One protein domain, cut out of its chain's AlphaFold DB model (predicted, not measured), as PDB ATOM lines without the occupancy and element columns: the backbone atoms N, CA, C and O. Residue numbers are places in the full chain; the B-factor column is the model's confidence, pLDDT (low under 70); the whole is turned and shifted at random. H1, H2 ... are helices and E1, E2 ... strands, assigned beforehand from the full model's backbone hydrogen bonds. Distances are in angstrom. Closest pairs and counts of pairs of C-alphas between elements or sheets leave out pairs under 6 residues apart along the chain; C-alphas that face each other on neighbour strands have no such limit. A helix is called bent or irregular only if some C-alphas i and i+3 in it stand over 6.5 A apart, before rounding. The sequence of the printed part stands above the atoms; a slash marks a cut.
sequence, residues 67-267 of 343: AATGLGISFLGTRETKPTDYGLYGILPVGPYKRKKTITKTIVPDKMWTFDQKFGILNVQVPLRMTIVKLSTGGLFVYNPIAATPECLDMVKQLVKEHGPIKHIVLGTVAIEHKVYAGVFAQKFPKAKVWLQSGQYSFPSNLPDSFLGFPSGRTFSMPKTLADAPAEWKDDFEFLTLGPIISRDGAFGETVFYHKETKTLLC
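AT A GLANCE: This is residues 67 to 267 of the 343 residues of the protein "Hypothetical protein" of Ditylum brightwellii (UniProt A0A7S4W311). A strongly twisted seven-stranded sheet makes a wall, with H2 and H3 packed over one face, and a long hairpin of E8 and E9 with short E10 at its side forms a second, smaller sheet beside that wall. H1 lies at one end, joined by a long loop and near only H4 among the helices. The printed part has 201 residues, with five named helices and ten named strands, in the order H1 E1 E2 E3 E4 H2 E5 H3 E6 H4 E7 H5 E8 E9 E10. The large sheet runs E1 E2 E3 E4 E5 E6 E7 and is mixed, the small one runs E8 E9 E10 and is antiparallel; the class is mixed, helices and strands. The whole is compact, with a radius of gyration of the C-alphas of 16.2 A and spans of 41 by 39 by 33 A.

IN THESE COORDINATES: H1, residues 67 to 76, begins with C-alpha 67 at (-27.779, -52.077, -32.492). E1 is residues 103 to 108, E2 112 to 121 (28.9 A), E3 124 to 134 (32.9 A) and E4 140 to 143. H2 is residues 150 to 163 (19.7 A), E5 166 to 171, H3 176 to 188 (19.8 A), E6 193 to 196, H4 209 to 212, E7 219 to 221 and H5 231 to 234. E8 is residues 237 to 246 (27.2 A), E9 251 to 259 (26.1 A) and E10 264 to 266, with C-alpha 266 at (-10.209, -26.871, -42.531).

HOW THE PARTS SIT: E1 to E4 form a meander, each strand the antiparallel neighbour of the one before; N 105 and O 114 are 2.9 A apart, N 115 and O 130 2.8 A, N 133 and O 141 2.8 A. E4, H2, E5, then E5, H3, E6, then E6, H4, E7 are strand-helix-strand units, parallel neighbours with a helix between, with right-handed crossovers; N 170 and O 142 are 2.8 A apart, N 195 and O 169 2.8 A, N 220 and O 194 2.8 A. H2 and H3 lie on the same face, making two layers. H2 has a height over the sheet of 9.0 A and runs along the strands, at 11 degrees to E3 on the local plane. The closest C-alphas of H3 and E5 are those of Ala 182 and Leu 171, 6.5 A. H3 is irregular, but only just: C-alphas 180 and 183 are 6.9 A apart. H4 is close to but not clearly touching H1 (Ala 67 and Phe 211, closest C-alphas, 6.7 A). H5 only grazes the large sheet, with residues 232 to 233. E8, E9 and E10 form a second meander; N 242 and O 254 are 2.8 A apart, N 266 and O 257 2.7 A. E5 and E9 are only just apart, at 8.5 A. In H2 every O i to N i+4 pair is within hydrogen-bond range; in H1 5 of 6 are and in H3 5 of 9, while H4 and H5 are too short for such a pair.

THE WHOLE: The C-alphas farthest apart are those of Glu 162 and Arg 248, 45.9 A. The printed part has no cut. The links H1 to E1 and E6 to H4 are long. Mean pLDDT of the printed part is 86.2; residues 67 to 81, 87 to 96, 122, 204 and 248 to 249 are under 70.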
ATOM      1  N   ALA A  67     -28.159 -53.339 -31.853       38.72
ATOM      2  CA  ALA A  67     -27.779 -52.077 -32.492       38.72
ATOM      3  C   ALA A  67     -28.987 -51.333 -33.085       38.72
ATOM      4  O   ALA A  67     -29.123 -50.127 -32.888       38.72
ATOM      5  N   ALA A  68     -29.902 -52.040 -33.755       37.69
ATOM      6  CA  ALA A  68     -31.129 -51.460 -34.305       37.69
ATOM      7  C   ALA A  68     -32.136 -51.110 -33.204       37.69
ATOM      8  O   ALA A  68     -32.803 -50.083 -33.293       37.69
ATOM      9  N   THR A  69     -32.208 -51.904 -32.131       38.81
ATOM     10  CA  THR A  69     -32.993 -51.547 -30.941       38.81
ATOM     11  C   THR A  69     -32.310 -50.409 -30.186       38.81
ATOM     12  O   THR A  69     -32.983 -49.475 -29.775       38.81
ATOM     13  N   GLY A  70     -30.976 -50.389 -30.107       41.72
ATOM     14  CA  GLY A  70     -30.192 -49.280 -29.566       41.72
ATOM     15  C   GLY A  70     -30.474 -47.969 -30.294       41.72
ATOM     16  O   GLY A  70     -30.895 -47.017 -29.651       41.72
ATOM     17  N   LEU A  71     -30.345 -47.921 -31.623       41.12
ATOM     18  CA  LEU A  71     -30.558 -46.721 -32.450       41.12
ATOM     19  C   LEU A  71     -32.041 -46.372 -32.692       41.12
ATOM     20  O   LEU A  71     -32.395 -45.198 -32.795       41.12
ATOM     21  N   GLY A  72     -32.935 -47.359 -32.740       38.97
ATOM     22  CA  GLY A  72     -34.384 -47.150 -32.846       38.97
ATOM     23  C   GLY A  72     -35.004 -46.643 -31.540       38.97
ATOM     24  O   GLY A  72     -35.792 -45.696 -31.555       38.97
ATOM     25  N   ILE A  73     -34.583 -47.192 -30.392       40.12
ATOM     26  CA  ILE A  73     -34.938 -46.661 -29.063       40.12
ATOM     27  C   ILE A  73     -34.232 -45.321 -28.816       40.12
ATOM     28  O   ILE A  73     -34.814 -44.445 -28.186       40.12
ATOM     29  N   SER A  74     -33.045 -45.091 -29.379       45.81
ATOM     30  CA  SER A  74     -32.350 -43.793 -29.329       45.81
ATOM     31  C   SER A  74     -33.153 -42.644 -29.938       45.81
ATOM     32  O   SER A  74     -33.106 -41.531 -29.427       45.81
ATOM     33  N   PHE A  75     -33.910 -42.876 -31.010       43.69
ATOM     34  CA  PHE A  75     -34.706 -41.816 -31.633       43.69
ATOM     35  C   PHE A  75     -35.973 -41.468 -30.827       43.69
ATOM     36  O   PHE A  75     -36.356 -40.302 -30.753       43.69
ATOM     37  N   LEU A  76     -36.610 -42.456 -30.187       41.22
ATOM     38  CA  LEU A  76     -37.848 -42.271 -29.409       41.22
ATOM     39  C   LEU A  76     -37.608 -41.973 -27.915       41.22
ATOM     40  O   LEU A  76     -38.430 -41.315 -27.279       41.22
ATOM     41  N   GLY A  77     -36.483 -42.420 -27.355       41.47
ATOM     42  CA  GLY A  77     -36.099 -42.259 -25.949       41.47
ATOM     43  C   GLY A  77     -35.371 -40.952 -25.626       41.47
ATOM     44  O   GLY A  77     -35.085 -40.683 -24.463       41.47
ATOM     45  N   THR A  78     -35.088 -40.113 -26.625       47.38
ATOM     46  CA  THR A  78     -34.326 -38.865 -26.470       47.38
ATOM     47  C   THR A  78     -35.201 -37.636 -26.692       47.38
ATOM     48  O   THR A  78     -34.878 -36.729 -27.457       47.38
ATOM     49  N   ARG A  79     -36.329 -37.550 -25.970       52.84
ATOM     50  CA  ARG A  79     -36.934 -36.232 -25.709       52.84
ATOM     51  C   ARG A  79     -35.972 -35.467 -24.808       52.84
ATOM     52  O   ARG A  79     -36.066 -35.522 -23.586       52.84
ATOM     53  N   GLU A  80     -35.002 -34.813 -25.428       63.50
ATOM     54  CA  GLU A  80     -34.091 -33.886 -24.773       63.50
ATOM     55  C   GLU A  80     -34.942 -32.732 -24.244       63.50
ATOM     56  O   GLU A  80     -35.436 -31.891 -24.989       63.50
ATOM     57  N   THR A  81     -35.215 -32.753 -22.940       61.66
ATOM     58  CA  THR A  81     -36.062 -31.748 -22.282       61.66
ATOM     59  C   THR A  81     -35.305 -30.456 -21.997       61.66
ATOM     60  O   THR A  81     -35.929 -29.439 -21.700       61.66
ATOM     61  N   LYS A  82     -33.968 -30.485 -22.081       74.56
ATOM     62  CA  LYS A  82     -33.088 -29.333 -21.870       74.56
ATOM     63  C   LYS A  82     -32.297 -29.018 -23.143       74.56
ATOM     64  O   LYS A  82     -31.879 -29.955 -23.820       74.56
ATOM     65  N   PRO A  83     -31.996 -27.732 -23.418       74.06
ATOM     66  CA  PRO A  83     -31.319 -27.315 -24.651       74.06
ATOM     67  C   PRO A  83     -29.945 -27.951 -24.886       74.06
ATOM     68  O   PRO A  83     -29.515 -28.089 -26.023       74.06
ATOM     69  N   THR A  84     -29.255 -28.343 -23.817       79.44
ATOM     70  CA  THR A  84     -27.893 -28.888 -23.867       79.44
ATOM     71  C   THR A  84     -27.832 -30.398 -23.661       79.44
ATOM     72  O   THR A  84     -26.735 -30.945 -23.599       79.44
ATOM     73  N   ASP A  85     -28.961 -31.072 -23.443       77.12
ATOM     74  CA  ASP A  85     -28.948 -32.517 -23.218       77.12
ATOM     75  C   ASP A  85     -28.713 -33.235 -24.553       77.12
ATOM     76  O   ASP A  85     -29.347 -32.901 -25.547       77.12
ATOM     77  N   TYR A  86     -27.811 -34.217 -24.564       75.88
ATOM     78  CA  TYR A  86     -27.597 -35.131 -25.680       75.88
ATOM     79  C   TYR A  86     -28.001 -36.537 -25.271       75.88
ATOM     80  O   TYR A  86     -27.387 -37.125 -24.386       75.88
ATOM     81  N   GLY A  87     -29.027 -37.087 -25.904       62.31
ATOM     82  CA  GLY A  87     -29.706 -38.282 -25.427       62.31
ATOM     83  C   GLY A  87     -28.945 -39.606 -25.581       62.31
ATOM     84  O   GLY A  87     -29.322 -40.586 -24.945       62.31
ATOM     85  N   LEU A  88     -27.852 -39.648 -26.359       67.75
ATOM     86  CA  LEU A  88     -27.064 -40.878 -26.590       67.75
ATOM     87  C   LEU A  88     -25.813 -40.995 -25.714       67.75
ATOM     88  O   LEU A  88     -24.984 -41.877 -25.932       67.75
ATOM     89  N   TYR A  89     -25.682 -40.131 -24.707       59.56
ATOM     90  CA  TYR A  89     -24.529 -40.060 -23.805       59.56
ATOM     91  C   TYR A  89     -24.195 -41.362 -23.046       59.56
ATOM     92  O   TYR A  89     -23.118 -41.451 -22.472       59.56
ATOM     93  N   GLY A  90     -25.096 -42.353 -23.009       55.62
ATOM     94  CA  GLY A  90     -24.892 -43.636 -22.318       55.62
ATOM     95  C   GLY A  90     -24.680 -44.854 -23.226       55.62
ATOM     96  O   GLY A  90     -24.471 -45.948 -22.714       55.62
ATOM     97  N   ILE A  91     -24.765 -44.694 -24.551       56.28
ATOM     98  CA  ILE A  91     -24.710 -45.818 -25.511       56.28
ATOM     99  C   ILE A  91     -23.279 -46.104 -25.973       56.28
ATOM    100  O   ILE A  91     -22.961 -47.216 -26.388       56.28
ATOM    101  N   LEU A  92     -22.399 -45.115 -25.879       55.09
ATOM    102  CA  LEU A  92     -21.011 -45.223 -26.302       55.09
ATOM    103  C   LEU A  92     -20.123 -45.137 -25.054       55.09
ATOM    104  O   LEU A  92     -20.401 -44.303 -24.192       55.09
ATOM    105  N   PRO A  93     -19.025 -45.914 -24.947       50.97
ATOM    106  CA  PRO A  93     -18.059 -45.829 -23.834       50.97
ATOM    107  C   PRO A  93     -17.278 -44.495 -23.809       50.97
ATOM    108  O   PRO A  93     -16.273 -44.335 -23.120       50.97
ATOM    109  N   VAL A  94     -17.756 -43.527 -24.581       53.41
ATOM    110  CA  VAL A  94     -17.209 -42.215 -24.839       53.41
ATOM    111  C   VAL A  94     -17.897 -41.243 -23.889       53.41
ATOM    112  O   VAL A  94     -18.940 -40.705 -24.233       53.41
ATOM    113  N   GLY A  95     -17.344 -41.114 -22.677       53.94
ATOM    114  CA  GLY A  95     -17.680 -40.121 -21.642       53.94
ATOM    115  C   GLY A  95     -19.178 -39.879 -21.385       53.94
ATOM    116  O   GLY A  95     -19.828 -39.242 -22.212       53.94
ATOM    117  N   PRO A  96     -19.739 -40.251 -20.214       53.72
ATOM    118  CA  PRO A  96     -21.173 -40.146 -19.908       53.72
ATOM    119  C   PRO A  96     -21.647 -38.700 -19.646       53.72
ATOM    120  O   PRO A  96     -22.304 -38.396 -18.649       53.72
ATOM    121  N   TYR A  97     -21.318 -37.774 -20.540       70.81
ATOM    122  CA  TYR A  97     -21.629 -36.362 -20.437       70.81
ATOM    123  C   TYR A  97     -22.925 -36.074 -21.174       70.81
ATOM    124  O   TYR A  97     -22.946 -35.782 -22.370       70.81
ATOM    125  N   LYS A  98     -24.023 -36.145 -20.417       75.31
ATOM    126  CA  LYS A  98     -25.354 -35.768 -20.895       75.31
ATOM    127  C   LYS A  98     -25.386 -34.333 -21.415       75.31
ATOM    128  O   LYS A  98     -26.048 -34.060 -22.405       75.31
ATOM    129  N   ARG A  99     -24.686 -33.418 -20.743       83.88
ATOM    130  CA  ARG A  99     -24.705 -31.988 -21.054       83.88
ATOM    131  C   ARG A  99     -23.598 -31.628 -22.045       83.88
ATOM    132  O   ARG A  99     -22.423 -31.793 -21.731       83.88
ATOM    133  N   LYS A 100     -23.975 -31.079 -23.200       87.69
ATOM    134  CA  LYS A 100     -23.085 -30.577 -24.256       87.69
ATOM    135  C   LYS A 100     -23.498 -29.164 -24.663       87.69
ATOM    136  O   LYS A 100     -24.302 -28.981 -25.574       87.69
ATOM    137  N   LYS A 101     -22.973 -28.172 -23.940       92.25
ATOM    138  CA  LYS A 101     -23.125 -26.755 -24.293       92.25
ATOM    139  C   LYS A 101     -22.365 -26.459 -25.581       92.25
ATOM    140  O   LYS A 101     -21.240 -26.930 -25.736       92.25
ATOM    141  N   THR A 102     -22.977 -25.676 -26.454       95.69
ATOM    142  CA  THR A 102     -22.451 -25.280 -27.758       95.69
ATOM    143  C   THR A 102     -22.024 -23.821 -27.716       95.69
ATOM    144  O   THR A 102     -22.798 -22.957 -27.306       95.69
ATOM    145  N   ILE A 103     -20.795 -23.536 -28.141       96.44
ATOM    146  CA  ILE A 103     -20.306 -22.170 -28.357       96.44
ATOM    147  C   ILE A 103     -20.169 -21.957 -29.857       96.44
ATOM    148  O   ILE A 103     -19.430 -22.686 -30.515       96.44
ATOM    149  N   THR A 104     -20.861 -20.955 -30.392       97.12
ATOM    150  CA  THR A 104     -20.768 -20.584 -31.807       97.12
ATOM    151  C   THR A 104     -19.902 -19.345 -31.972       97.12
ATOM    152  O   THR A 104     -20.067 -18.369 -31.242       97.12
ATOM    153  N   LYS A 105     -19.002 -19.365 -32.957       97.31
ATOM    154  CA  LYS A 105     -18.189 -18.208 -33.344       97.31
ATOM    155  C   LYS A 105     -18.279 -17.978 -34.843       97.31
ATOM    156  O   LYS A 105     -18.202 -18.916 -35.631       97.31
ATOM    157  N   THR A 106     -18.409 -16.717 -35.230       98.12
ATOM    158  CA  THR A 106     -18.295 -16.292 -36.626       98.12
ATOM    159  C   THR A 106     -16.819 -16.068 -36.931       98.12
ATOM    160  O   THR A 106     -16.204 -15.185 -36.341       98.12
ATOM    161  N   ILE A 107     -16.253 -16.870 -37.833       97.56
ATOM    162  CA  ILE A 107     -14.849 -16.754 -38.255       97.56
ATOM    163  C   ILE A 107     -14.734 -15.783 -39.424       97.56
ATOM    164  O   ILE A 107     -13.881 -14.900 -39.428       97.56
ATOM    165  N   VAL A 108     -15.632 -15.924 -40.402       97.88
ATOM    166  CA  VAL A 108     -15.761 -14.999 -41.528       97.88
ATOM    167  C   VAL A 108     -17.234 -14.614 -41.649       97.88
ATOM    168  O   VAL A 108     -18.059 -15.510 -41.865       97.88
ATOM    169  N   PRO A 109     -17.586 -13.320 -41.509       97.19
ATOM    170  CA  PRO A 109     -18.966 -12.858 -41.621       97.19
ATOM    171  C   PRO A 109     -19.644 -13.369 -42.893       97.19
ATOM    172  O   PRO A 109     -19.029 -13.393 -43.959       97.19
ATOM    173  N   ASP A 110     -20.894 -13.815 -42.753       96.31
ATOM    174  CA  ASP A 110     -21.742 -14.346 -43.829       96.31
ATOM    175  C   ASP A 110     -21.177 -15.551 -44.602       96.31
ATOM    176  O   ASP A 110     -21.689 -15.886 -45.677       96.31
ATOM    177  N   LYS A 111     -20.124 -16.204 -44.087       97.12
ATOM    178  CA  LYS A 111     -19.400 -17.259 -44.814       97.12
ATOM    179  C   LYS A 111     -18.990 -18.457 -43.979       97.12
ATOM    180  O   LYS A 111     -19.100 -19.573 -44.478       97.12
ATOM    181  N   MET A 112     -18.468 -18.256 -42.770       98.50
ATOM    182  CA  MET A 112     -17.854 -19.339 -42.003       98.50
ATOM    183  C   MET A 112     -18.079 -19.190 -40.504       98.50
ATOM    184  O   MET A 112     -17.763 -18.156 -39.911       98.50
ATOM    185  N   TRP A 113     -18.548 -20.273 -39.888       98.62
ATOM    186  CA  TRP A 113     -18.866 -20.346 -38.465       98.62
ATOM    187  C   TRP A 113     -18.321 -21.631 -37.859       98.62
ATOM    188  O   TRP A 113     -18.381 -22.691 -38.481       98.62
ATOM    189  N   THR A 114     -17.841 -21.558 -36.625       98.12
ATOM    190  CA  THR A 114     -17.432 -22.726 -35.843       98.12
ATOM    191  C   THR A 114     -18.388 -22.942 -34.690       98.12
ATOM    192  O   THR A 114     -18.916 -21.993 -34.115       98.12
ATOM    193  N   PHE A 115     -18.590 -24.204 -34.348       98.12
ATOM    194  CA  PHE A 115     -19.398 -24.658 -33.233       98.12
ATOM    195  C   PHE A 115     -18.534 -25.591 -32.396       98.12
ATOM    196  O   PHE A 115     -18.085 -26.621 -32.896       98.12
ATOM    197  N   ASP A 116     -18.318 -25.232 -31.138       95.81
ATOM    198  CA  ASP A 116     -17.469 -25.981 -30.221       95.81
ATOM    199  C   ASP A 116     -18.323 -26.606 -29.109       95.81
ATOM    200  O   ASP A 116     -19.194 -25.953 -28.524       95.81
ATOM    201  N   GLN A 117     -18.069 -27.877 -28.804       94.06
ATOM    202  CA  GLN A 117     -18.654 -28.616 -27.682       94.06
ATOM    203  C   GLN A 117     -17.561 -29.352 -26.911       94.06
ATOM    204  O   GLN A 117     -16.507 -29.668 -27.458       94.06
ATOM    205  N   LYS A 118     -17.815 -29.696 -25.641       90.12
ATOM    206  CA  LYS A 118     -16.923 -30.620 -24.926       90.12
ATOM    207  C   LYS A 118     -17.114 -32.045 -25.420       90.12
ATOM    208  O   LYS A 118     -18.227 -32.593 -25.434       90.12
ATOM    209  N   PHE A 119     -15.991 -32.666 -25.718       86.50
ATOM    210  CA  PHE A 119     -15.851 -34.096 -25.883       86.50
ATOM    211  C   PHE A 119     -14.936 -34.636 -24.791       86.50
ATOM    212  O   PHE A 119     -14.063 -33.924 -24.317       86.50
ATOM    213  N   GLY A 120     -15.122 -35.879 -24.365       78.44
ATOM    214  CA  GLY A 120     -14.199 -36.463 -23.407       78.44
ATOM    215  C   GLY A 120     -14.396 -37.947 -23.203       78.44
ATOM    216  O   GLY A 120     -15.488 -38.478 -23.396       78.44
ATOM    217  N   ILE A 121     -13.324 -38.594 -22.771       71.06
ATOM    218  CA  ILE A 121     -13.285 -39.989 -22.343       71.06
ATOM    219  C   ILE A 121     -12.688 -39.971 -20.935       71.06
ATOM    220  O   ILE A 121     -11.656 -39.342 -20.700       71.06
ATOM    221  N   LEU A 122     -13.354 -40.627 -19.976       68.38
ATOM    222  CA  LEU A 122     -13.042 -40.485 -18.543       68.38
ATOM    223  C   LEU A 122     -13.087 -39.002 -18.118       68.38
ATOM    224  O   LEU A 122     -13.968 -38.281 -18.577       68.38
ATOM    225  N   ASN A 123     -12.167 -38.540 -17.261       71.50
ATOM    226  CA  ASN A 123     -12.081 -37.146 -16.795       71.50
ATOM    227  C   ASN A 123     -11.306 -36.212 -17.743       71.50
ATOM    228  O   ASN A 123     -11.202 -35.021 -17.458       71.50
ATOM    229  N   VAL A 124     -10.813 -36.728 -18.873       80.06
ATOM    230  CA  VAL A 124     -10.144 -35.925 -19.900       80.06
ATOM    231  C   VAL A 124     -11.214 -35.393 -20.840       80.06
ATOM    232  O   VAL A 124     -11.848 -36.157 -21.567       80.06
ATOM    233  N   GLN A 125     -11.432 -34.080 -20.804       87.25
ATOM    234  CA  GLN A 125     -12.327 -33.390 -21.726       87.25
ATOM    235  C   GLN A 125     -11.529 -32.402 -22.570       87.25
ATOM    236  O   GLN A 125     -10.626 -31.750 -22.057       87.25
ATOM    237  N   VAL A 126     -11.877 -32.295 -23.847       88.19
ATOM    238  CA  VAL A 126     -11.250 -31.440 -24.858       88.19
ATOM    239  C   VAL A 126     -12.332 -30.757 -25.703       88.19
ATOM    240  O   VAL A 126     -13.458 -31.268 -25.795       88.19
ATOM    241  N   PRO A 127     -12.045 -29.588 -26.297       91.25
ATOM    242  CA  PRO A 127     -12.939 -28.989 -27.279       91.25
ATOM    243  C   PRO A 127     -13.014 -29.861 -28.540       91.25
ATOM    244  O   PRO A 127     -11.995 -30.309 -29.053       91.25
ATOM    245  N   LEU A 128     -14.226 -30.065 -29.045       92.38
ATOM    246  CA  LEU A 128     -14.515 -30.707 -30.324       92.38
ATOM    247  C   LEU A 128     -15.249 -29.705 -31.211       92.38
ATOM    248  O   LEU A 128     -16.251 -29.126 -30.780       92.38
ATOM    249  N   ARG A 129     -14.758 -29.521 -32.437       95.75
ATOM    250  CA  ARG A 129     -15.218 -28.475 -33.353       95.75
ATOM    251  C   ARG A 129     -15.955 -29.040 -34.560       95.75
ATOM    252  O   ARG A 129     -15.453 -29.931 -35.240       95.75
ATOM    253  N   MET A 130     -17.091 -28.424 -34.866       97.94
ATOM    254  CA  MET A 130     -17.770 -28.472 -36.160       97.94
ATOM    255  C   MET A 130     -17.588 -27.130 -36.865       97.94
ATOM    256  O   MET A 130     -17.684 -26.081 -36.230       97.94
ATOM    257  N   THR A 131     -17.385 -27.143 -38.182       98.56
ATOM    258  CA  THR A 131     -17.334 -25.913 -38.993       98.56
ATOM    259  C   THR A 131     -18.438 -25.915 -40.037       98.56
ATOM    260  O   THR A 131     -18.680 -26.926 -40.691       98.56
ATOM    261  N   ILE A 132     -19.116 -24.783 -40.200       98.75
ATOM    262  CA  ILE A 132     -20.126 -24.561 -41.232       98.75
ATOM    263  C   ILE A 132     -19.606 -23.499 -42.192       98.75
ATOM    264  O   ILE A 132     -19.169 -22.434 -41.760       98.75
ATOM    265  N   VAL A 133     -19.672 -23.792 -43.488       98.62
ATOM    266  CA  VAL A 133     -19.251 -22.900 -44.572       98.62
ATOM    267  C   VAL A 133     -20.422 -22.683 -45.523       98.62
ATOM    268  O   VAL A 133     -21.126 -23.629 -45.883       98.62
ATOM    269  N   LYS A 134     -20.655 -21.438 -45.929       98.25
ATOM    270  CA  LYS A 134     -21.619 -21.097 -46.977       98.25
ATOM    271  C   LYS A 134     -21.027 -21.419 -48.345       98.25
ATOM    272  O   LYS A 134     -19.929 -20.975 -48.652       98.25
ATOM    273  N   LEU A 135     -21.783 -22.143 -49.164       97.88
ATOM    274  CA  LEU A 135     -21.391 -22.473 -50.533       97.88
ATOM    275  C   LEU A 135     -21.709 -21.311 -51.483       97.88
ATOM    276  O   LEU A 135     -22.771 -20.689 -51.362       97.88
ATOM    277  N   SER A 136     -20.855 -21.061 -52.477       96.38
ATOM    278  CA  SER A 136     -21.105 -20.060 -53.531       96.38
ATOM    279  C   SER A 136     -22.344 -20.402 -54.362       96.38
ATOM    280  O   SER A 136     -23.108 -19.519 -54.749       96.38
ATOM    281  N   THR A 137     -22.622 -21.697 -54.538       94.44
ATOM    282  CA  THR A 137     -23.841 -22.216 -55.190       94.44
ATOM    283  C   THR A 137     -25.100 -22.140 -54.307       94.44
ATOM    284  O   THR A 137     -26.155 -22.681 -54.660       94.44
ATOM    285  N   GLY A 138     -25.001 -21.515 -53.130       94.62
ATOM    286  CA  GLY A 138     -26.057 -21.399 -52.127       94.62
ATOM    287  C   GLY A 138     -26.173 -22.619 -51.212       94.62
ATOM    288  O   GLY A 138     -25.833 -23.743 -51.589       94.62
ATOM    289  N   GLY A 139     -26.712 -22.414 -50.010       97.00
ATOM    290  CA  GLY A 139     -26.783 -23.439 -48.973       97.00
ATOM    291  C   GLY A 139     -25.482 -23.588 -48.182       97.00
ATOM    292  O   GLY A 139     -24.552 -22.792 -48.308       97.00
ATOM    293  N   LEU A 140     -25.446 -24.614 -47.334       98.56
ATOM    294  CA  LEU A 140     -24.402 -24.802 -46.329       98.56
ATOM    295  C   LEU A 140     -23.677 -26.144 -46.482       98.56
ATOM    296  O   LEU A 140     -24.276 -27.175 -46.814       98.56
ATOM    297  N   PHE A 141     -22.386 -26.116 -46.175       98.62
ATOM    298  CA  PHE A 141     -21.484 -27.249 -46.033       98.62
ATOM    299  C   PHE A 141     -21.096 -27.390 -44.560       98.62
ATOM    300  O   PHE A 141     -20.661 -26.421 -43.942       98.62
ATOM    301  N   VAL A 142     -21.257 -28.582 -43.990       98.69
ATOM    302  CA  VAL A 142     -20.900 -28.880 -42.598       98.69
ATOM    303  C   VAL A 142     -19.714 -29.832 -42.577       98.69
ATOM    304  O   VAL A 142     -19.785 -30.903 -43.171       98.69
ATOM    305  N   TYR A 143     -18.665 -29.471 -41.847       98.44
ATOM    306  CA  TYR A 143     -17.457 -30.261 -41.638       98.44
ATOM    307  C   TYR A 143     -17.359 -30.719 -40.180       98.44
ATOM    308  O   TYR A 143     -17.461 -29.893 -39.271       98.44
ATOM    309  N   ASN A 144     -17.157 -32.023 -39.978       97.38
ATOM    310  CA  ASN A 144     -17.027 -32.710 -38.690       97.38
ATOM    311  C   ASN A 144     -18.123 -32.353 -37.674       97.38
ATOM    312  O   ASN A 144     -17.853 -31.678 -36.682       97.38
ATOM    313  N   PRO A 145     -19.372 -32.798 -37.900       96.69
ATOM    314  CA  PRO A 145     -20.478 -32.454 -37.022       96.69
ATOM    315  C   PRO A 145     -20.252 -32.850 -35.561       96.69
ATOM    316  O   PRO A 145     -19.753 -33.934 -35.265       96.69
ATOM    317  N   ILE A 146     -20.705 -31.986 -34.657       95.12
ATOM    318  CA  ILE A 146     -20.754 -32.227 -33.210       95.12
ATOM    319  C   ILE A 146     -22.144 -32.727 -32.792       95.12
ATOM    320  O   ILE A 146     -23.030 -32.925 -33.629       95.12
ATOM    321  N   ALA A 147     -22.360 -32.947 -31.494       92.62
ATOM    322  CA  ALA A 147     -23.622 -33.478 -31.000       92.62
ATOM    323  C   ALA A 147     -24.790 -32.541 -31.343       92.62
ATOM    324  O   ALA A 147     -24.770 -31.340 -31.054       92.62
ATOM    325  N   ALA A 148     -25.830 -33.120 -31.939       91.94
ATOM    326  CA  ALA A 148     -27.023 -32.422 -32.401       91.94
ATOM    327  C   ALA A 148     -28.005 -32.118 -31.252       91.94
ATOM    328  O   ALA A 148     -29.163 -32.532 -31.309       91.94
ATOM    329  N   THR A 149     -27.533 -31.427 -30.209       92.88
ATOM    330  CA  THR A 149     -28.375 -30.939 -29.103       92.88
ATOM    331  C   THR A 149     -29.406 -29.924 -29.609       92.88
ATOM    332  O   THR A 149     -29.189 -29.317 -30.665       92.88
ATOM    333  N   PRO A 150     -30.515 -29.679 -28.886       92.75
ATOM    334  CA  PRO A 150     -31.510 -28.704 -29.321       92.75
ATOM    335  C   PRO A 150     -30.916 -27.299 -29.493       92.75
ATOM    336  O   PRO A 150     -31.207 -26.641 -30.486       92.75
ATOM    337  N   GLU A 151     -30.008 -26.889 -28.600       94.56
ATOM    338  CA  GLU A 151     -29.254 -25.631 -28.691       94.56
ATOM    339  C   GLU A 151     -28.434 -25.543 -29.987       94.56
ATOM    340  O   GLU A 151     -28.580 -24.584 -30.745       94.56
ATOM    341  N   CYS A 152     -27.619 -26.565 -30.278       96.25
ATOM    342  CA  CYS A 152     -26.831 -26.632 -31.510       96.25
ATOM    343  C   CYS A 152     -27.743 -26.565 -32.743       96.25
ATOM    344  O   CYS A 152     -27.511 -25.783 -33.665       96.25
ATOM    345  N   LEU A 153     -28.828 -27.342 -32.744       96.25
ATOM    346  CA  LEU A 153     -29.770 -27.384 -33.855       96.25
ATOM    347  C   LEU A 153     -30.478 -26.049 -34.076       96.25
ATOM    348  O   LEU A 153     -30.706 -25.688 -35.226       96.25
ATOM    349  N   ASP A 154     -30.834 -25.318 -33.025       97.06
ATOM    350  CA  ASP A 154     -31.504 -24.026 -33.164       97.06
ATOM    351  C   ASP A 154     -30.569 -22.964 -33.756       97.06
ATOM    352  O   ASP A 154     -30.976 -22.250 -34.673       97.06
ATOM    353  N   MET A 155     -29.299 -22.941 -33.343       97.56
ATOM    354  CA  MET A 155     -28.277 -22.082 -33.954       97.56
ATOM    355  C   MET A 155     -28.034 -22.450 -35.430       97.56
ATOM    356  O   MET A 155     -28.002 -21.583 -36.302       97.56
ATOM    357  N   VAL A 156     -27.940 -23.744 -35.754       98.25
ATOM    358  CA  VAL A 156     -27.781 -24.201 -37.146       98.25
ATOM    359  C   VAL A 156     -29.016 -23.867 -37.993       98.25
ATOM    360  O   VAL A 156     -28.881 -23.469 -39.149       98.25
ATOM    361  N   LYS A 157     -30.234 -23.976 -37.445       97.62
ATOM    362  CA  LYS A 157     -31.472 -23.597 -38.150       97.62
ATOM    363  C   LYS A 157     -31.526 -22.105 -38.478       97.62
ATOM    364  O   LYS A 157     -32.103 -21.760 -39.507       97.62
ATOM    365  N   GLN A 158     -30.950 -21.239 -37.642       97.62
ATOM    366  CA  GLN A 158     -30.831 -19.810 -37.953       97.62
ATOM    367  C   GLN A 158     -29.968 -19.603 -39.201       97.62
ATOM    368  O   GLN A 158     -30.439 -19.002 -40.165       97.62
ATOM    369  N   LEU A 159     -28.789 -20.236 -39.261       97.94
ATOM    370  CA  LEU A 159     -27.947 -20.203 -40.464       97.94
ATOM    371  C   LEU A 159     -28.667 -20.784 -41.688       97.94
ATOM    372  O   LEU A 159     -28.571 -20.235 -42.782       97.94
ATOM    373  N   VAL A 160     -29.431 -21.868 -41.517       98.25
ATOM    374  CA  VAL A 160     -30.218 -22.461 -42.611       98.25
ATOM    375  C   VAL A 160     -31.295 -21.507 -43.128       98.25
ATOM    376  O   VAL A 160     -31.538 -21.446 -44.334       98.25
ATOM    377  N   LYS A 161     -31.949 -20.761 -42.232       97.81
ATOM    378  CA  LYS A 161     -32.960 -19.762 -42.594       97.81
ATOM    379  C   LYS A 161     -32.347 -18.617 -43.407       97.81
ATOM    380  O   LYS A 161     -32.992 -18.131 -44.329       97.81
ATOM    381  N   GLU A 162     -31.129 -18.206 -43.070       97.25
ATOM    382  CA  GLU A 162     -30.462 -17.042 -43.666       97.25
ATOM    383  C   GLU A 162     -29.680 -17.373 -44.944       97.25
ATOM    384  O   GLU A 162     -29.661 -16.581 -45.886       97.25
ATOM    385  N   HIS A 163     -29.044 -18.543 -45.008       97.50
ATOM    386  CA  HIS A 163     -28.092 -18.889 -46.072       97.50
ATOM    387  C   HIS A 163     -28.520 -20.088 -46.928       97.50
ATOM    388  O   HIS A 163     -27.855 -20.427 -47.911       97.50
ATOM    389  N   GLY A 164     -29.656 -20.703 -46.596       97.62
ATOM    390  CA  GLY A 164     -30.220 -21.836 -47.315       97.62
ATOM    391  C   GLY A 164     -29.904 -23.190 -46.670       97.62
ATOM    392  O   GLY A 164     -29.220 -23.284 -45.654       97.62
ATOM    393  N   PRO A 165     -30.428 -24.284 -47.245       98.00
ATOM    394  CA  PRO A 165     -30.354 -25.606 -46.636       98.00
ATOM    395  C   PRO A 165     -28.922 -26.137 -46.556       98.00
ATOM    396  O   PRO A 165     -28.076 -25.835 -47.399       98.00
ATOM    397  N   ILE A 166     -28.682 -27.028 -45.596       98.50
ATOM    398  CA  ILE A 166     -27.471 -27.850 -45.579       98.50
ATOM    399  C   ILE A 166     -27.514 -28.800 -46.778       98.50
ATOM    400  O   ILE A 166     -28.399 -29.653 -46.869       98.50
ATOM    401  N   LYS A 167     -26.559 -28.641 -47.696       98.19
ATOM    402  CA  LYS A 167     -26.399 -29.494 -48.879       98.19
ATOM    403  C   LYS A 167     -25.480 -30.677 -48.596       98.19
ATOM    404  O   LYS A 167     -25.747 -31.787 -49.063       98.19
ATOM    405  N   HIS A 168     -24.426 -30.449 -47.813       98.31
ATOM    406  CA  HIS A 168     -23.384 -31.436 -47.557       98.31
ATOM    407  C   HIS A 168     -23.023 -31.508 -46.080       98.31
ATOM    408  O   HIS A 168     -22.847 -30.485 -45.424       98.31
ATOM    409  N   ILE A 169     -22.897 -32.733 -45.583       98.62
ATOM    410  CA  ILE A 169     -22.388 -33.056 -44.254       98.62
ATOM    411  C   ILE A 169     -21.179 -33.957 -44.457       98.62
ATOM    412  O   ILE A 169     -21.293 -35.016 -45.065       98.62
ATOM    413  N   VAL A 170     -20.027 -33.530 -43.973       98.25
ATOM    414  CA  VAL A 170     -18.752 -34.206 -44.174       98.25
ATOM    415  C   VAL A 170     -18.205 -34.662 -42.835       98.25
ATOM    416  O   VAL A 170     -17.969 -33.844 -41.950       98.25
ATOM    417  N   LEU A 171     -17.965 -35.963 -42.707       97.69
ATOM    418  CA  LEU A 171     -17.087 -36.516 -41.685       97.69
ATOM    419  C   LEU A 171     -15.693 -36.656 -42.303       97.69
ATOM    420  O   LEU A 171     -15.440 -37.581 -43.075       97.69
ATOM    421  N   GLY A 172     -14.822 -35.700 -41.995       96.50
ATOM    422  CA  GLY A 172     -13.479 -35.582 -42.550       96.50
ATOM    423  C   GLY A 172     -12.450 -36.502 -41.906       96.50
ATOM    424  O   GLY A 172     -11.377 -36.643 -42.465       96.50
ATOM    425  N   THR A 173     -12.753 -37.160 -40.789       94.50
ATOM    426  CA  THR A 173     -11.803 -38.009 -40.052       94.50
ATOM    427  C   THR A 173     -12.368 -39.410 -39.792       94.50
ATOM    428  O   THR A 173     -13.584 -39.625 -39.798       94.50
ATOM    429  N   VAL A 174     -11.492 -40.392 -39.581       90.38
ATOM    430  CA  VAL A 174     -11.863 -41.729 -39.067       90.38
ATOM    431  C   VAL A 174     -11.924 -41.775 -37.536       90.38
ATOM    432  O   VAL A 174     -12.358 -42.783 -36.976       90.38
ATOM    433  N   ALA A 175     -11.506 -40.694 -36.870       85.56
ATOM    434  CA  ALA A 175     -11.473 -40.577 -35.422       85.56
ATOM    435  C   ALA A 175     -12.876 -40.732 -34.810       85.56
ATOM    436  O   ALA A 175     -13.874 -40.163 -35.278       85.56
ATOM    437  N   ILE A 176     -12.958 -41.548 -33.759       81.56
ATOM    438  CA  ILE A 176     -14.226 -41.986 -33.168       81.56
ATOM    439  C   ILE A 176     -14.985 -40.780 -32.605       81.56
ATOM    440  O   ILE A 176     -16.192 -40.669 -32.803       81.56
ATOM    441  N   GLU A 177     -14.287 -39.845 -31.971       83.19
ATOM    442  CA  GLU A 177     -14.816 -38.623 -31.363       83.19
ATOM    443  C   GLU A 177     -15.672 -37.765 -32.301       83.19
ATOM    444  O   GLU A 177     -16.686 -37.211 -31.875       83.19
ATOM    445  N   HIS A 178     -15.317 -37.713 -33.583       88.75
ATOM    446  CA  HIS A 178     -16.074 -37.000 -34.608       88.75
ATOM    447  C   HIS A 178     -17.151 -37.894 -35.235       88.75
ATOM    448  O   HIS A 178     -18.244 -37.434 -35.578       88.75
ATOM    449  N   LYS A 179     -16.883 -39.200 -35.345       88.06
ATOM    450  CA  LYS A 179     -17.818 -40.171 -35.921       88.06
ATOM    451  C   LYS A 179     -19.101 -40.317 -35.103       88.06
ATOM    452  O   LYS A 179     -20.185 -40.392 -35.685       88.06
ATOM    453  N   VAL A 180     -18.995 -40.346 -33.772       84.19
ATOM    454  CA  VAL A 180     -20.121 -40.651 -32.866       84.19
ATOM    455  C   VAL A 180     -21.310 -39.693 -32.994       84.19
ATOM    456  O   VAL A 180     -22.434 -40.067 -32.655       84.19
ATOM    457  N   TYR A 181     -21.089 -38.470 -33.481       89.38
ATOM    458  CA  TYR A 181     -22.142 -37.466 -33.647       89.38
ATOM    459  C   TYR A 181     -22.601 -37.300 -35.094       89.38
ATOM    460  O   TYR A 181     -23.763 -36.960 -35.329       89.38
ATOM    461  N   ALA A 182     -21.729 -37.580 -36.065       92.69
ATOM    462  CA  ALA A 182     -21.980 -37.305 -37.474       92.69
ATOM    463  C   ALA A 182     -23.235 -38.011 -38.020       92.69
ATOM    464  O   ALA A 182     -24.042 -37.378 -38.704       92.69
ATOM    465  N   GLY A 183     -23.448 -39.286 -37.678       90.56
ATOM    466  CA  GLY A 183     -24.630 -40.039 -38.118       90.56
ATOM    467  C   GLY A 183     -25.939 -39.442 -37.591       90.56
ATOM    468  O   GLY A 183     -26.871 -39.178 -38.351       90.56
ATOM    469  N   VAL A 184     -25.989 -39.135 -36.292       88.88
ATOM    470  CA  VAL A 184     -27.169 -38.540 -35.640       88.88
ATOM    471  C   VAL A 184     -27.452 -37.145 -36.182       88.88
ATOM    472  O   VAL A 184     -28.599 -36.828 -36.501       88.88
ATOM    473  N   PHE A 185     -26.415 -36.323 -36.343       94.12
ATOM    474  CA  PHE A 185     -26.544 -35.002 -36.949       94.12
ATOM    475  C   PHE A 185     -27.107 -35.108 -38.374       94.12
ATOM    476  O   PHE A 185     -28.060 -34.410 -38.722       94.12
ATOM    477  N   ALA A 186     -26.609 -36.051 -39.181       94.62
ATOM    478  CA  ALA A 186     -27.102 -36.278 -40.534       94.62
ATOM    479  C   ALA A 186     -28.585 -36.669 -40.595       94.62
ATOM    480  O   ALA A 186     -29.276 -36.291 -41.546       94.62
ATOM    481  N   GLN A 187     -29.113 -37.390 -39.602       91.00
ATOM    482  CA  GLN A 187     -30.541 -37.728 -39.532       91.00
ATOM    483  C   GLN A 187     -31.435 -36.495 -39.328       91.00
ATOM    484  O   GLN A 187     -32.562 -36.479 -39.821       91.00
ATOM    485  N   LYS A 188     -30.940 -35.441 -38.663       93.75
ATOM    486  CA  LYS A 188     -31.693 -34.190 -38.442       93.75
ATOM    487  C   LYS A 188     -31.843 -33.349 -39.716       93.75
ATOM    488  O   LYS A 188     -32.744 -32.516 -39.789       93.75
ATOM    489  N   PHE A 189     -31.019 -33.600 -40.735       96.12
ATOM    490  CA  PHE A 189     -31.035 -32.892 -42.018       96.12
ATOM    491  C   PHE A 189     -31.216 -33.879 -43.187       96.12
ATOM    492  O   PHE A 189     -30.254 -34.221 -43.879       96.12
ATOM    493  N   PRO A 190     -32.453 -34.354 -43.445       95.50
ATOM    494  CA  PRO A 190     -32.716 -35.473 -44.357       95.50
ATOM    495  C   PRO A 190     -32.390 -35.200 -45.831       95.50
ATOM    496  O   PRO A 190     -32.226 -36.143 -46.599       95.50
ATOM    497  N   LYS A 191     -32.288 -33.927 -46.232       96.19
ATOM    498  CA  LYS A 191     -31.971 -33.522 -47.612       96.19
ATOM    499  C   LYS A 191     -30.467 -33.417 -47.892       96.19
ATOM    500  O   LYS A 191     -30.086 -33.319 -49.053       96.19
ATOM    501  N   ALA A 192     -29.626 -33.420 -46.858       97.88
ATOM    502  CA  ALA A 192     -28.185 -33.273 -47.021       97.88
ATOM    503  C   ALA A 192     -27.541 -34.588 -47.486       97.88
ATOM    504  O   ALA A 192     -27.869 -35.664 -46.971       97.88
ATOM    505  N   LYS A 193     -26.589 -34.495 -48.421       98.19
ATOM    506  CA  LYS A 193     -25.691 -35.605 -48.775       98.19
ATOM    507  C   LYS A 193     -24.611 -35.735 -47.705       98.19
ATOM    508  O   LYS A 193     -24.069 -34.723 -47.261       98.19
ATOM    509  N   VAL A 194     -24.301 -36.962 -47.307       98.25
ATOM    510  CA  VAL A 194     -23.305 -37.269 -46.279       98.25
ATOM    511  C   VAL A 194     -22.067 -37.858 -46.942       98.25
ATOM    512  O   VAL A 194     -22.197 -38.751 -47.772       98.25
ATOM    513  N   TRP A 195     -20.886 -37.376 -46.569       97.81
ATOM    514  CA  TRP A 195     -19.610 -37.822 -47.122       97.81
ATOM    515  C   TRP A 195     -18.702 -38.296 -46.004       97.81
ATOM    516  O   TRP A 195     -18.455 -37.555 -45.051       97.81
ATOM    517  N   LEU A 196     -18.220 -39.527 -46.120       96.12
ATOM    518  CA  LEU A 196     -17.398 -40.158 -45.099       96.12
ATOM    519  C   LEU A 196     -15.968 -40.306 -45.586       96.12
ATOM    520  O   LEU A 196     -15.724 -40.824 -46.677       96.12
ATOM    521  N   GLN A 197     -15.026 -39.892 -44.745       94.06
ATOM    522  CA  GLN A 197     -13.617 -40.172 -44.950       94.06
ATOM    523  C   GLN A 197     -13.386 -41.671 -45.153       94.06
ATOM    524  O   GLN A 197     -13.917 -42.489 -44.402       94.06
ATOM    525  N   SER A 198     -12.589 -42.032 -46.159       87.31
ATOM    526  CA  SER A 198     -12.295 -43.440 -46.448       87.31
ATOM    527  C   SER A 198     -11.569 -44.102 -45.272       87.31
ATOM    528  O   SER A 198     -10.705 -43.495 -44.648       87.31
ATOM    529  N   GLY A 199     -11.902 -45.365 -44.989       84.50
ATOM    530  CA  GLY A 199     -11.327 -46.107 -43.861       84.50
ATOM    531  C   GLY A 199     -12.132 -46.020 -42.562       84.50
ATOM    532  O   GLY A 199     -11.594 -46.322 -41.499       84.50
ATOM    533  N   GLN A 200     -13.413 -45.633 -42.629       87.81
ATOM    534  CA  GLN A 200     -14.326 -45.781 -41.495       87.81
ATOM    535  C   GLN A 200     -14.343 -47.227 -40.995       87.81
ATOM    536  O   GLN A 200     -14.424 -48.172 -41.780       87.81
ATOM    537  N   TYR A 201     -14.318 -47.382 -39.674       82.38
ATOM    538  CA  TYR A 201     -14.403 -48.682 -39.022       82.38
ATOM    539  C   TYR A 201     -15.274 -48.621 -37.766       82.38
ATOM    540  O   TYR A 201     -15.601 -47.539 -37.265       82.38
ATOM    541  N   SER A 202     -15.657 -49.777 -37.237       78.38
ATOM    542  CA  SER A 202     -16.196 -49.891 -35.880       78.38
ATOM    543  C   SER A 202     -15.588 -51.072 -35.132       78.38
ATOM    544  O   SER A 202     -15.053 -52.006 -35.728       78.38
ATOM    545  N   PHE A 203     -15.667 -51.013 -33.805       71.75
ATOM    546  CA  PHE A 203     -15.143 -52.012 -32.877       71.75
ATOM    547  C   PHE A 203     -16.274 -52.485 -31.941       71.75
ATOM    548  O   PHE A 203     -17.126 -51.664 -31.591       71.75
ATOM    549  N   PRO A 204     -16.317 -53.767 -31.515       68.44
ATOM    550  CA  PRO A 204     -15.357 -54.853 -31.776       68.44
ATOM    551  C   PRO A 204     -15.486 -55.504 -33.155       68.44
ATOM    552  O   PRO A 204     -14.668 -56.339 -33.525       68.44
ATOM    553  N   SER A 205     -16.513 -55.151 -33.919       77.06
ATOM    554  CA  SER A 205     -16.739 -55.666 -35.267       77.06
ATOM    555  C   SER A 205     -17.032 -54.517 -36.213       77.06
ATOM    556  O   SER A 205     -17.668 -53.538 -35.814       77.06
ATOM    557  N   ASN A 206     -16.555 -54.635 -37.453       81.50
ATOM    558  CA  ASN A 206     -16.721 -53.603 -38.466       81.50
ATOM    559  C   ASN A 206     -18.135 -53.682 -39.063       81.50
ATOM    560  O   ASN A 206     -18.413 -54.510 -39.929       81.50
ATOM    561  N   LEU A 207     -19.040 -52.872 -38.520       84.44
ATOM    562  CA  LEU A 207     -20.445 -52.797 -38.884       84.44
ATOM    563  C   LEU A 207     -20.613 -51.848 -40.077       84.44
ATOM    564  O   LEU A 207     -19.871 -50.870 -40.188       84.44
ATOM    565  N   PRO A 208     -21.615 -52.075 -40.943       86.31
ATOM    566  CA  PRO A 208     -21.920 -51.140 -42.020       86.31
ATOM    567  C   PRO A 208     -22.319 -49.763 -41.468       86.31
ATOM    568  O   PRO A 208     -22.973 -49.676 -40.431       86.31
ATOM    569  N   ASP A 209     -22.016 -48.682 -42.193       87.00
ATOM    570  CA  ASP A 209     -22.270 -47.307 -41.729       87.00
ATOM    571  C   ASP A 209     -23.742 -47.037 -41.370       87.00
ATOM    572  O   ASP A 209     -24.040 -46.272 -40.449       87.00
ATOM    573  N   SER A 210     -24.683 -47.715 -42.031       85.19
ATOM    574  CA  SER A 210     -26.112 -47.617 -41.708       85.19
ATOM    575  C   SER A 210     -26.446 -48.059 -40.281       85.19
ATOM    576  O   SER A 210     -27.324 -47.481 -39.640       85.19
ATOM    577  N   PHE A 211     -25.689 -49.014 -39.741       80.88
ATOM    578  CA  PHE A 211     -25.788 -49.480 -38.356       80.88
ATOM    579  C   PHE A 211     -25.129 -48.532 -37.361       80.88
ATOM    580  O   PHE A 211     -25.303 -48.696 -36.159       80.88
ATOM    581  N   LEU A 212     -24.389 -47.537 -37.846       79.69
ATOM    582  CA  LEU A 212     -23.753 -46.490 -37.047       79.69
ATOM    583  C   LEU A 212     -24.553 -45.178 -37.111       79.69
ATOM    584  O   LEU A 212     -24.076 -44.120 -36.708       79.69
ATOM    585  N   GLY A 213     -25.790 -45.249 -37.612       84.00
ATOM    586  CA  GLY A 213     -26.710 -44.121 -37.702       84.00
ATOM    587  C   GLY A 213     -26.560 -43.289 -38.973       84.00
ATOM    588  O   GLY A 213     -27.240 -42.266 -39.086       84.00
ATOM    589  N   PHE A 214     -25.724 -43.696 -39.932       90.12
ATOM    590  CA  PHE A 214     -25.630 -42.994 -41.209       90.12
ATOM    591  C   PHE A 214     -26.802 -43.359 -42.140       90.12
ATOM    592  O   PHE A 214     -27.160 -44.523 -42.296       90.12
ATOM    593  N   PRO A 215     -27.444 -42.376 -42.778       91.25
ATOM    594  CA  PRO A 215     -28.630 -42.598 -43.597       91.25
ATOM    595  C   PRO A 215     -28.294 -43.290 -44.930       91.25
ATOM    596  O   PRO A 215     -27.580 -42.733 -45.772       91.25
ATOM    597  N   SER A 216     -28.860 -44.477 -45.156       89.50
ATOM    598  CA  SER A 216     -28.735 -45.216 -46.421       89.50
ATOM    599  C   SER A 216     -29.248 -44.403 -47.619       89.50
ATOM    600  O   SER A 216     -30.205 -43.639 -47.504       89.50
ATOM    601  N   GLY A 217     -28.615 -44.565 -48.784       92.12
ATOM    602  CA  GLY A 217     -29.030 -43.920 -50.042       92.12
ATOM    603  C   GLY A 217     -28.603 -42.455 -50.211       92.12
ATOM    604  O   GLY A 217     -28.765 -41.898 -51.293       92.12
ATOM    605  N   ARG A 218     -28.028 -41.831 -49.175       95.56
ATOM    606  CA  ARG A 218     -27.444 -40.477 -49.255       95.56
ATOM    607  C   ARG A 218     -26.120 -40.324 -48.508       95.56
ATOM    608  O   ARG A 218     -25.686 -39.197 -48.281       95.56
ATOM    609  N   THR A 219     -25.520 -41.442 -48.113       96.88
ATOM    610  CA  THR A 219     -24.178 -41.513 -47.534       96.88
ATOM    611  C   THR A 219     -23.233 -42.064 -48.589       96.88
ATOM    612  O   THR A 219     -23.521 -43.097 -49.190       96.88
ATOM    613  N   PHE A 220     -22.137 -41.355 -48.826       96.12
ATOM    614  CA  PHE A 220     -21.174 -41.625 -49.882       96.12
ATOM    615  C   PHE A 220     -19.760 -41.629 -49.307       96.12
ATOM    616  O   PHE A 220     -19.465 -40.926 -48.336       96.12
ATOM    617  N   SER A 221     -18.865 -42.380 -49.938       94.38
ATOM    618  CA  SER A 221     -17.433 -42.248 -49.678       94.38
ATOM    619  C   SER A 221     -16.935 -40.885 -50.149       94.38
ATOM    620  O   SER A 221     -17.427 -40.346 -51.143       94.38
ATOM    621  N   MET A 222     -15.942 -40.343 -49.448       95.31
ATOM    622  CA  MET A 222     -15.246 -39.130 -49.866       95.31
ATOM    623  C   MET A 222     -14.726 -39.286 -51.307       95.31
ATOM    624  O   MET A 222     -14.111 -40.317 -51.609       95.31
ATOM    625  N   PRO A 223     -14.949 -38.304 -52.202       95.06
ATOM    626  CA  PRO A 223     -14.334 -38.311 -53.524       95.06
ATOM    627  C   PRO A 223     -12.806 -38.352 -53.397       95.06
ATOM    628  O   PRO A 223     -12.250 -37.783 -52.465       95.06
ATOM    629  N   LYS A 224     -12.113 -39.022 -54.322       91.50
ATOM    630  CA  LYS A 224     -10.639 -39.125 -54.278       91.50
ATOM    631  C   LYS A 224      -9.944 -37.920 -54.902       91.50
ATOM    632  O   LYS A 224      -8.808 -37.616 -54.557       91.50
ATOM    633  N   THR A 225     -10.609 -37.271 -55.852       93.19
ATOM    634  CA  THR A 225     -10.077 -36.134 -56.599       93.19
ATOM    635  C   THR A 225     -11.137 -35.052 -56.742       93.19
ATOM    636  O   THR A 225     -12.338 -35.325 -56.670       93.19
ATOM    637  N   LEU A 226     -10.705 -33.820 -57.020       93.00
ATOM    638  CA  LEU A 226     -11.621 -32.714 -57.294       93.00
ATOM    639  C   LEU A 226     -12.506 -32.974 -58.528       93.00
ATOM    640  O   LEU A 226     -13.617 -32.455 -58.605       93.00
ATOM    641  N   ALA A 227     -12.052 -33.793 -59.483       93.31
ATOM    642  CA  ALA A 227     -12.838 -34.150 -60.663       93.31
ATOM    643  C   ALA A 227     -14.092 -34.966 -60.298       93.31
ATOM    644  O   ALA A 227     -15.160 -34.716 -60.865       93.31
ATOM    645  N   ASP A 228     -13.974 -35.850 -59.305       93.69
ATOM    646  CA  ASP A 228     -15.044 -36.733 -58.821       93.69
ATOM    647  C   ASP A 228     -15.952 -36.065 -57.776       93.69
ATOM    648  O   ASP A 228     -16.973 -36.624 -57.369       93.69
ATOM    649  N   ALA A 229     -15.573 -34.877 -57.302       94.88
ATOM    650  CA  ALA A 229     -16.314 -34.160 -56.277       94.88
ATOM    651  C   ALA A 229     -17.644 -33.587 -56.800       94.88
ATOM    652  O   ALA A 229     -17.773 -33.303 -57.999       94.88
ATOM    653  N   PRO A 230     -18.637 -33.365 -55.913       94.62
ATOM    654  CA  PRO A 230     -19.852 -32.628 -56.248       94.62
ATOM    655  C   PRO A 230     -19.538 -31.297 -56.928       94.62
ATOM    656  O   PRO A 230     -18.573 -30.626 -56.561       94.62
ATOM    657  N   ALA A 231     -20.365 -30.898 -57.895       93.00
ATOM    658  CA  ALA A 231     -20.177 -29.637 -58.609       93.00
ATOM    659  C   ALA A 231     -20.122 -28.449 -57.637       93.00
ATOM    660  O   ALA A 231     -19.291 -27.563 -57.796       93.00
ATOM    661  N   GLU A 232     -20.926 -28.502 -56.574       92.00
ATOM    662  CA  GLU A 232     -20.985 -27.489 -55.524       92.00
ATOM    663  C   GLU A 232     -19.675 -27.332 -54.737       92.00
ATOM    664  O   GLU A 232     -19.515 -26.334 -54.050       92.00
ATOM    665  N   TRP A 233     -18.751 -28.298 -54.797       92.50
ATOM    666  CA  TRP A 233     -17.458 -28.216 -54.109       92.50
ATOM    667  C   TRP A 233     -16.372 -27.596 -54.979       92.50
ATOM    668  O   TRP A 233     -15.441 -27.004 -54.446       92.50
ATOM    669  N   LYS A 234     -16.450 -27.768 -56.305       92.75
ATOM    670  CA  LYS A 234     -15.325 -27.502 -57.219       92.75
ATOM    671  C   LYS A 234     -14.905 -26.036 -57.225       92.75
ATOM    672  O   LYS A 234     -13.710 -25.741 -57.313       92.75
ATOM    673  N   ASP A 235     -15.875 -25.142 -57.086       93.00
ATOM    674  CA  ASP A 235     -15.643 -23.699 -57.082       93.00
ATOM    675  C   ASP A 235     -15.184 -23.191 -55.708       93.00
ATOM    676  O   ASP A 235     -14.344 -22.296 -55.640       93.00
ATOM    677  N   ASP A 236     -15.651 -23.813 -54.621       96.81
ATOM    678  CA  ASP A 236     -15.412 -23.339 -53.249       96.81
ATOM    679  C   ASP A 236     -14.170 -23.959 -52.598       96.81
ATOM    680  O   ASP A 236     -13.482 -23.307 -51.806       96.81
ATOM    681  N   PHE A 237     -13.857 -25.213 -52.934       98.00
ATOM    682  CA  PHE A 237     -12.867 -26.012 -52.222       98.00
ATOM    683  C   PHE A 237     -11.804 -26.631 -53.129       98.00
ATOM    684  O   PHE A 237     -12.043 -27.033 -54.266       98.00
ATOM    685  N   GLU A 238     -10.610 -26.759 -52.565       97.25
ATOM    686  CA  GLU A 238      -9.699 -27.873 -52.830       97.25
ATOM    687  C   GLU A 238      -9.732 -28.812 -51.622       97.25
ATOM    688  O   GLU A 238     -10.078 -28.389 -50.519       97.25
ATOM    689  N   PHE A 239      -9.396 -30.085 -51.796       96.88
ATOM    690  CA  PHE A 239      -9.290 -31.010 -50.671       96.88
ATOM    691  C   PHE A 239      -8.251 -32.087 -50.950       96.88
ATOM    692  O   PHE A 239      -7.992 -32.438 -52.103       96.88
ATOM    693  N   LEU A 240      -7.661 -32.602 -49.877       95.25
ATOM    694  CA  LEU A 240      -6.693 -33.690 -49.916       95.25
ATOM    695  C   LEU A 240      -6.985 -34.669 -48.791       95.25
ATOM    696  O   LEU A 240      -7.406 -34.276 -47.705       95.25
ATOM    697  N   THR A 241      -6.717 -35.941 -49.059       93.38
ATOM    698  CA  THR A 241      -6.919 -37.038 -48.117       93.38
ATOM    699  C   THR A 241      -5.568 -37.611 -47.710       93.38
ATOM    700  O   THR A 241      -4.806 -38.078 -48.555       93.38
ATOM    701  N   LEU A 242      -5.294 -37.613 -46.410       90.94
ATOM    702  CA  LEU A 242      -4.222 -38.366 -45.779       90.94
ATOM    703  C   LEU A 242      -4.799 -39.650 -45.169       90.94
ATOM    704  O   LEU A 242      -5.759 -39.613 -44.404       90.94
ATOM    705  N   GLY A 243      -4.192 -40.791 -45.490       85.38
ATOM    706  CA  GLY A 243      -4.597 -42.101 -44.983       85.38
ATOM    707  C   GLY A 243      -5.634 -42.836 -45.853       85.38
ATOM    708  O   GLY A 243      -5.848 -42.465 -47.006       85.38
ATOM    709  N   PRO A 244      -6.255 -43.909 -45.328       84.00
ATOM    710  CA  PRO A 244      -6.118 -44.383 -43.954       84.00
ATOM    711  C   PRO A 244      -4.730 -44.983 -43.668       84.00
ATOM    712  O   PRO A 244      -4.174 -45.726 -44.471       84.00
ATOM    713  N   ILE A 245      -4.186 -44.661 -42.500       83.88
ATOM    714  CA  ILE A 245      -2.993 -45.246 -41.891       83.88
ATOM    715  C   ILE A 245      -3.494 -46.100 -40.732       83.88
ATOM    716  O   ILE A 245      -4.095 -45.582 -39.797       83.88
ATOM    717  N   ILE A 246      -3.279 -47.410 -40.795       79.25
ATOM    718  CA  ILE A 246      -3.739 -48.343 -39.764       79.25
ATOM    719  C   ILE A 246      -2.520 -48.834 -38.992       79.25
ATOM    720  O   ILE A 246      -1.578 -49.359 -39.585       79.25
ATOM    721  N   SER A 247      -2.544 -48.668 -37.674       71.69
ATOM    722  CA  SER A 247      -1.549 -49.205 -36.750       71.69
ATOM    723  C   SER A 247      -2.202 -50.192 -35.777       71.69
ATOM    724  O   SER A 247      -3.413 -50.422 -35.809       71.69
ATOM    725  N   ARG A 248      -1.397 -50.790 -34.893       68.50
ATOM    726  CA  ARG A 248      -1.910 -51.634 -33.803       68.50
ATOM    727  C   ARG A 248      -2.851 -50.860 -32.873       68.50
ATOM    728  O   ARG A 248      -3.776 -51.446 -32.321       68.50
ATOM    729  N   ASP A 249      -2.594 -49.567 -32.705       66.44
ATOM    730  CA  ASP A 249      -3.207 -48.743 -31.665       66.44
ATOM    731  C   ASP A 249      -4.390 -47.907 -32.197       66.44
ATOM    732  O   ASP A 249      -5.090 -47.260 -31.423       66.44
ATOM    733  N   GLY A 250      -4.660 -47.948 -33.508       71.06
ATOM    734  CA  GLY A 250      -5.820 -47.297 -34.113       71.06
ATOM    735  C   GLY A 250      -5.679 -47.066 -35.615       71.06
ATOM    736  O   GLY A 250      -4.670 -47.413 -36.230       71.06
ATOM    737  N   ALA A 251      -6.706 -46.462 -36.210       82.44
ATOM    738  CA  ALA A 251      -6.637 -45.947 -37.571       82.44
ATOM    739  C   ALA A 251      -6.604 -44.420 -37.540       82.44
ATOM    740  O   ALA A 251      -7.342 -43.789 -36.789       82.44
ATOM    741  N   PHE A 252      -5.768 -43.844 -38.391       87.50
ATOM    742  CA  PHE A 252      -5.723 -42.423 -38.671       87.50
ATOM    743  C   PHE A 252      -6.096 -42.197 -40.128       87.50
ATOM    744  O   PHE A 252      -5.678 -42.933 -41.017       87.50
ATOM    745  N   GLY A 253      -6.864 -41.163 -40.403       91.38
ATOM    746  CA  GLY A 253      -7.238 -40.818 -41.755       91.38
ATOM    747  C   GLY A 253      -8.019 -39.534 -41.720       91.38
ATOM    748  O   GLY A 253      -8.990 -39.435 -40.978       91.38
ATOM    749  N   GLU A 254      -7.617 -38.582 -42.547       95.00
ATOM    750  CA  GLU A 254      -8.210 -37.258 -42.579       95.00
ATOM    751  C   GLU A 254      -8.327 -36.726 -44.010       95.00
ATOM    752  O   GLU A 254      -7.393 -36.832 -44.798       95.00
ATOM    753  N   THR A 255      -9.472 -36.141 -44.349       96.56
ATOM    754  CA  THR A 255      -9.637 -35.271 -45.510       96.56
ATOM    755  C   THR A 255      -9.745 -33.834 -45.038       96.56
ATOM    756  O   THR A 255     -10.699 -33.473 -44.342       96.56
ATOM    757  N   VAL A 256      -8.780 -33.022 -45.454       96.94
ATOM    758  CA  VAL A 256      -8.731 -31.581 -45.199       96.94
ATOM    759  C   VAL A 256      -9.324 -30.826 -46.379       96.94
ATOM    760  O   VAL A 256      -9.170 -31.246 -47.526       96.94
ATOM    761  N   PHE A 257      -9.973 -29.698 -46.108       97.94
ATOM    762  CA  PHE A 257     -10.571 -28.842 -47.135       97.94
ATOM    763  C   PHE A 257      -9.928 -27.462 -47.099       97.94
ATOM    764  O   PHE A 257      -9.861 -26.833 -46.053       97.94
ATOM    765  N   TYR A 258      -9.490 -26.955 -48.241       98.00
ATOM    766  CA  TYR A 258      -9.033 -25.583 -48.392       98.00
ATOM    767  C   TYR A 258     -10.133 -24.752 -49.050       98.00
ATOM    768  O   TYR A 258     -10.446 -24.942 -50.225       98.00
ATOM    769  N   HIS A 259     -10.736 -23.843 -48.286       98.19
ATOM    770  CA  HIS A 259     -11.738 -22.911 -48.787       98.19
ATOM    771  C   HIS A 259     -11.050 -21.765 -49.533       98.19
ATOM    772  O   HIS A 259     -10.370 -20.931 -48.925       98.19
ATOM    773  N   LYS A 260     -11.219 -21.731 -50.858       97.69
ATOM    774  CA  LYS A 260     -10.450 -20.871 -51.770       97.69
ATOM    775  C   LYS A 260     -10.669 -19.391 -51.497       97.69
ATOM    776  O   LYS A 260      -9.712 -18.620 -51.449       97.69
ATOM    777  N   GLU A 261     -11.924 -19.000 -51.298       96.81
ATOM    778  CA  GLU A 261     -12.305 -17.593 -51.194       96.81
ATOM    779  C   GLU A 261     -11.730 -16.929 -49.934       96.81
ATOM    780  O   GLU A 261     -11.217 -15.813 -49.992       96.81
ATOM    781  N   THR A 262     -11.772 -17.626 -48.794       97.50
ATOM    782  CA  THR A 262     -11.266 -17.103 -47.511       97.50
ATOM    783  C   THR A 262      -9.827 -17.519 -47.222       97.50
ATOM    784  O   THR A 262      -9.266 -17.090 -46.217       97.50
ATOM    785  N   LYS A 263      -9.226 -18.342 -48.092       97.62
ATOM    786  CA  LYS A 263      -7.892 -18.935 -47.919       97.62
ATOM    787  C   LYS A 263      -7.745 -19.676 -46.589       97.62
ATOM    788  O   LYS A 263      -6.729 -19.568 -45.906       97.62
ATOM    789  N   THR A 264      -8.788 -20.404 -46.200       97.25
ATOM    790  CA  THR A 264      -8.857 -21.088 -44.904       97.25
ATOM    791  C   THR A 264      -8.704 -22.588 -45.092       97.25
ATOM    792  O   THR A 264      -9.450 -23.190 -45.860       97.25
ATOM    793  N   LEU A 265      -7.769 -23.196 -44.363       96.94
ATOM    794  CA  LEU A 265      -7.634 -24.647 -44.288       96.94
ATOM    795  C   LEU A 265      -8.485 -25.191 -43.133       96.94
ATOM    796  O   LEU A 265      -8.277 -24.838 -41.976       96.94
ATOM    797  N   LEU A 266      -9.434 -26.060 -43.461       96.75
ATOM    798  CA  LEU A 266     -10.209 -26.871 -42.531       96.75
ATOM    799  C   LEU A 266      -9.416 -28.151 -42.253       96.75
ATOM    800  O   LEU A 266      -9.305 -29.016 -43.125       96.75
ATOM    801  N   CYS A 267      -8.861 -28.233 -41.049       94.69
ATOM    802  CA  CYS A 267      -8.099 -29.369 -40.544       94.69
ATOM    803  C   CYS A 267      -8.619 -29.762 -39.152       94.69
ATOM    804  O   CYS A 267      -9.223 -28.947 -38.451       94.69
TER     805      CYS A 267